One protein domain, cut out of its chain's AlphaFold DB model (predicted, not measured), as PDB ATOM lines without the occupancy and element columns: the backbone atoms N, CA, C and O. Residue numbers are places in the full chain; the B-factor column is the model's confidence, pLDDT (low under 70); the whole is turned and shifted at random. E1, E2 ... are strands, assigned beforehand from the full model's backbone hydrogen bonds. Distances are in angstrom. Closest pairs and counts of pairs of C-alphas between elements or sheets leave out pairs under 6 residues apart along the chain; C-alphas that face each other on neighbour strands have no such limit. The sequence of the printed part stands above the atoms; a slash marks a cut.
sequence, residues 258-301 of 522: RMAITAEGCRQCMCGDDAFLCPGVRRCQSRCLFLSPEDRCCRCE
ATOM      1  N   ARG A 258     253.619 176.168 232.430       83.50
ATOM      2  CA  ARG A 258     253.362 174.741 232.692       83.50
ATOM      3  C   ARG A 258     253.083 174.502 234.174       83.50
ATOM      4  O   ARG A 258     253.609 175.197 235.037       83.50
ATOM      5  N   MET A 259     252.220 173.529 234.462       89.31
ATOM      6  CA  MET A 259     251.900 173.129 235.833       89.31
ATOM      7  C   MET A 259     252.990 172.189 236.353       89.31
ATOM      8  O   MET A 259     253.228 171.143 235.753       89.31
ATOM      9  N   ALA A 260     253.622 172.554 237.462       86.62
ATOM     10  CA  ALA A 260     254.584 171.737 238.188       86.62
ATOM     11  C   ALA A 260     254.025 171.367 239.570       86.62
ATOM     12  O   ALA A 260     253.152 172.052 240.111       86.62
ATOM     13  N   ILE A 261     254.521 170.268 240.137       83.25
ATOM     14  CA  ILE A 261     254.213 169.842 241.503       83.25
ATOM     15  C   ILE A 261     255.468 170.097 242.338       83.25
ATOM     16  O   ILE A 261     256.536 169.582 242.011       83.25
ATOM     17  N   THR A 262     255.358 170.914 243.383       81.06
ATOM     18  CA  THR A 262     256.472 171.190 244.298       81.06
ATOM     19  C   THR A 262     256.820 169.945 245.119       81.06
ATOM     20  O   THR A 262     256.026 169.008 245.219       81.06
ATOM     21  N   ALA A 263     257.985 169.939 245.772       72.12
ATOM     22  CA  ALA A 263     258.381 168.859 246.686       72.12
ATOM     23  C   ALA A 263     257.377 168.629 247.838       72.12
ATOM     24  O   ALA A 263     257.327 167.546 248.415       72.12
ATOM     25  N   GLU A 264     256.549 169.629 248.144       79.50
ATOM     26  CA  GLU A 264     255.494 169.581 249.163       79.50
ATOM     27  C   GLU A 264     254.155 169.049 248.617       79.50
ATOM     28  O   GLU A 264     253.172 168.963 249.350       79.50
ATOM     29  N   GLY A 265     254.092 168.692 247.328       79.44
ATOM     30  CA  GLY A 265     252.882 168.199 246.668       79.44
ATOM     31  C   GLY A 265     251.919 169.297 246.206       79.44
ATOM     32  O   GLY A 265     250.791 168.998 245.809       79.44
ATOM     33  N   CYS A 266     252.331 170.568 246.231       89.75
ATOM     34  CA  CYS A 266     251.489 171.682 245.807       89.75
ATOM     35  C   CYS A 266     251.621 171.945 244.304       89.75
ATOM     36  O   CYS A 266     252.718 171.930 243.750       89.75
ATOM     37  N   ARG A 267     250.500 172.222 243.632       86.50
ATOM     38  CA  ARG A 267     250.500 172.622 242.218       86.50
ATOM     39  C   ARG A 267     250.891 174.090 242.095       86.50
ATOM     40  O   ARG A 267     250.239 174.943 242.694       86.50
ATOM     41  N   GLN A 268     251.895 174.385 241.280       93.06
ATOM     42  CA  GLN A 268     252.330 175.746 240.975       93.06
ATOM     43  C   GLN A 268     252.561 175.896 239.471       93.06
ATOM     44  O   GLN A 268     253.044 174.982 238.808       93.06
ATOM     45  N   CYS A 269     252.185 177.044 238.913       91.00
ATOM     46  CA  CYS A 269     252.448 177.357 237.513       91.00
ATOM     47  C   CYS A 269     253.833 177.984 237.380       91.00
ATOM     48  O   CYS A 269     254.106 178.994 238.023       91.00
ATOM     49  N   MET A 270     254.681 177.400 236.538       86.25
ATOM     50  CA  MET A 270     255.985 177.951 236.179       86.25
ATOM     51  C   MET A 270     255.895 178.565 234.781       86.25
ATOM     52  O   MET A 270     255.413 177.914 233.852       86.25
ATOM     53  N   CYS A 271     256.309 179.824 234.654       87.75
ATOM     54  CA  CYS A 271     256.244 180.627 233.432       87.75
ATOM     55  C   CYS A 271     257.642 181.167 233.104       87.75
ATOM     56  O   CYS A 271     258.334 181.595 234.026       87.75
ATOM     57  N   GLY A 272     258.015 181.207 231.823       84.44
ATOM     58  CA  GLY A 272     259.299 181.747 231.351       84.44
ATOM     59  C   GLY A 272     260.308 180.681 230.907       84.44
ATOM     60  O   GLY A 272     260.046 179.482 231.024       84.44
ATOM     61  N   ASP A 273     261.451 181.141 230.396       67.31
ATOM     62  CA  ASP A 273     262.500 180.304 229.787       67.31
ATOM     63  C   ASP A 273     263.302 179.476 230.813       67.31
ATOM     64  O   ASP A 273     263.939 178.489 230.454       67.31
ATOM     65  N   ASP A 274     263.191 179.800 232.106       52.44
ATOM     66  CA  ASP A 274     263.835 179.077 233.215       52.44
ATOM     67  C   ASP A 274     263.038 177.846 233.701       52.44
ATOM     68  O   ASP A 274     263.359 177.234 234.725       52.44
ATOM     69  N   ALA A 275     261.958 177.471 233.010       58.09
ATOM     70  CA  ALA A 275     261.163 176.292 233.343       58.09
ATOM     71  C   ALA A 275     261.851 175.006 232.844       58.09
ATOM     72  O   ALA A 275     261.417 174.381 231.874       58.09
ATOM     73  N   PHE A 276     262.922 174.586 233.518       58.28
ATOM     74  CA  PHE A 276     263.597 173.322 233.228       58.28
ATOM     75  C   PHE A 276     262.694 172.135 233.599       58.28
ATOM     76  O   PHE A 276     262.290 171.967 234.752       58.28
ATOM     77  N   LEU A 277     262.358 171.294 232.614       57.50
ATOM     78  CA  LEU A 277     261.677 170.025 232.861       57.50
ATOM     79  C   LEU A 277     262.701 168.987 233.317       57.50
ATOM     80  O   LEU A 277     263.492 168.490 232.518       57.50
ATOM     81  N   CYS A 278     262.629 168.601 234.584       64.25
ATOM     82  CA  CYS A 278     263.337 167.422 235.057       64.25
ATOM     83  C   CYS A 278     262.680 166.152 234.489       64.25
ATOM     84  O   CYS A 278     261.448 166.038 234.542       64.25
ATOM     85  N   PRO A 279     263.450 165.179 233.969       64.81
ATOM     86  CA  PRO A 279     262.903 163.887 233.579       64.81
ATOM     87  C   PRO A 279     262.228 163.233 234.792       64.81
ATOM     88  O   PRO A 279     262.777 163.209 235.894       64.81
ATOM     89  N   GLY A 280     261.002 162.743 234.601       56.41
ATOM     90  CA  GLY A 280     260.212 162.164 235.683       56.41
ATOM     91  C   GLY A 280     260.916 160.959 236.306       56.41
ATOM     92  O   GLY A 280     261.195 159.972 235.628       56.41
ATOM     93  N   VAL A 281     261.178 161.019 237.610       56.16
ATOM     94  CA  VAL A 281     261.781 159.908 238.352       56.16
ATOM     95  C   VAL A 281     260.689 158.894 238.695       56.16
ATOM     96  O   VAL A 281     259.788 159.182 239.485       56.16
ATOM     97  N   ARG A 282     260.743 157.690 238.110       47.78
ATOM     98  CA  ARG A 282     259.808 156.610 238.467       47.78
ATOM     99  C   ARG A 282     260.156 156.074 239.862       47.78
ATOM    100  O   ARG A 282     261.230 155.521 240.054       47.78
ATOM    101  N   ARG A 283     259.238 156.285 240.819       60.53
ATOM    102  CA  ARG A 283     259.201 155.766 242.209       60.53
ATOM    103  C   ARG A 283     260.578 155.577 242.876       60.53
ATOM    104  O   ARG A 283     261.116 154.474 242.924       60.53
ATOM    105  N   CYS A 284     261.068 156.637 243.516       74.25
ATOM    106  CA  CYS A 284     262.132 156.538 244.516       74.25
ATOM    107  C   CYS A 284     261.574 156.248 245.907       74.25
ATOM    108  O   CYS A 284     260.563 156.829 246.300       74.25
ATOM    109  N   GLN A 285     262.286 155.456 246.713       75.88
ATOM    110  CA  GLN A 285     262.093 155.539 248.162       75.88
ATOM    111  C   GLN A 285     262.486 156.951 248.618       75.88
ATOM    112  O   GLN A 285     263.496 157.478 248.157       75.88
ATOM    113  N   SER A 286     261.724 157.559 249.532       68.75
ATOM    114  CA  SER A 286     261.953 158.942 249.994       68.75
ATOM    115  C   SER A 286     263.377 159.190 250.508       68.75
ATOM    116  O   SER A 286     263.901 160.287 250.366       68.75
ATOM    117  N   ARG A 287     264.031 158.150 251.039       74.94
ATOM    118  CA  ARG A 287     265.428 158.165 251.507       74.94
ATOM    119  C   ARG A 287     266.498 158.119 250.407       74.94
ATOM    120  O   ARG A 287     267.672 158.236 250.723       74.94
ATOM    121  N   CYS A 288     266.106 157.887 249.159       78.62
ATOM    122  CA  CYS A 288     267.003 157.828 248.004       78.62
ATOM    123  C   CYS A 288     266.771 158.983 247.026       78.62
ATOM    124  O   CYS A 288     267.359 159.000 245.950       78.62
ATOM    125  N   LEU A 289     265.873 159.914 247.355       83.06
ATOM    126  CA  LEU A 289     265.636 161.093 246.540       83.06
ATOM    127  C   LEU A 289     266.651 162.166 246.939       83.06
ATOM    128  O   LEU A 289     266.659 162.611 248.086       83.06
ATOM    129  N   PHE A 290     267.489 162.587 246.000       83.12
ATOM    130  CA  PHE A 290     268.432 163.683 246.197       83.12
ATOM    131  C   PHE A 290     268.207 164.759 245.133       83.12
ATOM    132  O   PHE A 290     267.901 164.447 243.983       83.12
ATOM    133  N   LEU A 291     268.323 166.028 245.524       81.75
ATOM    134  CA  LEU A 291     268.227 167.165 244.613       81.75
ATOM    135  C   LEU A 291     269.620 167.448 244.054       81.75
ATOM    136  O   LEU A 291     270.499 167.893 244.790       81.75
ATOM    137  N   SER A 292     269.823 167.179 242.768       80.31
ATOM    138  CA  SER A 292     271.115 167.400 242.130       80.31
ATOM    139  C   SER A 292     271.446 168.904 242.109       80.31
ATOM    140  O   SER A 292     270.604 169.715 241.716       80.31
ATOM    141  N   PRO A 293     272.644 169.311 242.569       72.88
ATOM    142  CA  PRO A 293     273.017 170.722 242.673       72.88
ATOM    143  C   PRO A 293     273.251 171.386 241.309       72.88
ATOM    144  O   PRO A 293     273.221 172.611 241.223       72.88
ATOM    145  N   GLU A 294     273.470 170.596 240.257       73.06
ATOM    146  CA  GLU A 294     273.829 171.069 238.914       73.06
ATOM    147  C   GLU A 294     272.597 171.492 238.105       73.06
ATOM    148  O   GLU A 294     272.564 172.568 237.516       73.06
ATOM    149  N   ASP A 295     271.561 170.656 238.109       76.38
ATOM    150  CA  ASP A 295     270.343 170.809 237.307       76.38
ATOM    151  C   ASP A 295     269.106 171.128 238.169       76.38
ATOM    152  O   ASP A 295     268.016 171.338 237.640       76.38
ATOM    153  N   ARG A 296     269.263 171.180 239.503       73.75
ATOM    154  CA  ARG A 296     268.172 171.287 240.494       73.75
ATOM    155  C   ARG A 296     267.071 170.246 240.286       73.75
ATOM    156  O   ARG A 296     265.928 170.463 240.692       73.75
ATOM    157  N   CYS A 297     267.407 169.107 239.683       82.62
ATOM    158  CA  CYS A 297     266.468 168.028 239.441       82.62
ATOM    159  C   CYS A 297     266.553 166.963 240.526       82.62
ATOM    160  O   CYS A 297     267.629 166.604 241.005       82.62
ATOM    161  N   CYS A 298     265.399 166.420 240.912       78.06
ATOM    162  CA  CYS A 298     265.365 165.250 241.777       78.06
ATOM    163  C   CYS A 298     265.934 164.045 241.016       78.06
ATOM    164  O   CYS A 298     265.492 163.753 239.907       78.06
ATOM    165  N   ARG A 299     266.882 163.325 241.617       83.12
ATOM    166  CA  ARG A 299     267.427 162.054 241.125       83.12
ATOM    167  C   ARG A 299     267.260 160.967 242.184       83.12
ATOM    168  O   ARG A 299     267.177 161.253 243.378       83.12
ATOM    169  N   CYS A 300     267.189 159.720 241.726       84.25
ATOM    170  CA  CYS A 300     267.209 158.551 242.597       84.25
ATOM    171  C   CYS A 300     268.631 158.040 242.775       84.25
ATOM    172  O   CYS A 300     269.179 157.446 241.851       84.25
ATOM    173  N   GLU A 301     269.187 158.177 243.972       87.00
ATOM    174  CA  GLU A 301     270.467 157.579 244.325       87.00
ATOM    175  C   GLU A 301     270.394 157.002 245.744       87.00
ATOM    176  O   GLU A 301     270.214 157.717 246.729       87.00
TER     177      GLU A 301
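Overview. This is residues 258 to 301 of the 522 residues of the protein "DNA-dependent RNA polymerase II largest subunit" of Penaeus vannamei (UniProt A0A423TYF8). With little regular structure, the domain is two small two-stranded hairpins, E1 with E2 and E3 with E4, set apart and joined by a long looping stretch, residues 272 to 288. The printed part has 44 residues, no named helix and four strands, E1 to E4 in chain order; each sheet is antiparallel. The class is all strand, though 15 of the 44 residues are in named elements. It is only just loose, close to compact, with a radius of gyration of the C-alphas of 11.2 A and spans of 30 by 23 by 15 A.

Along the chain. E1, residues 258 to 261, begins at C-alpha 258 (253.362, 174.741, 232.692) and is 10.1 A long. E2, residues 267 to 271, is 13.2 A long. E3, residues 289 to 291, is 6.9 A long. E4, residues 298 to 300, is 7.0 A long and ends at C-alpha 300 (267.209, 158.551, 242.597).

Arrangement. E1 and E2 form an antiparallel hairpin at 142 degrees; N 260 and O 268 are within hydrogen-bond range at 2.8 A. E3 and E4 form another at 141 degrees, with N 299 and O 290 within hydrogen-bond range at 2.8 A. E2 and E3 are apart, and so are E1 and E4.

Size, cuts and confidence. The C-alphas farthest apart, of Gly 272 and Arg 287, are 31.6 A apart. The printed part has no cut. The link from E2 to E3 is long. Mean pLDDT of the printed part is 75.7; residues 273 to 283 and residue 286 are under 70.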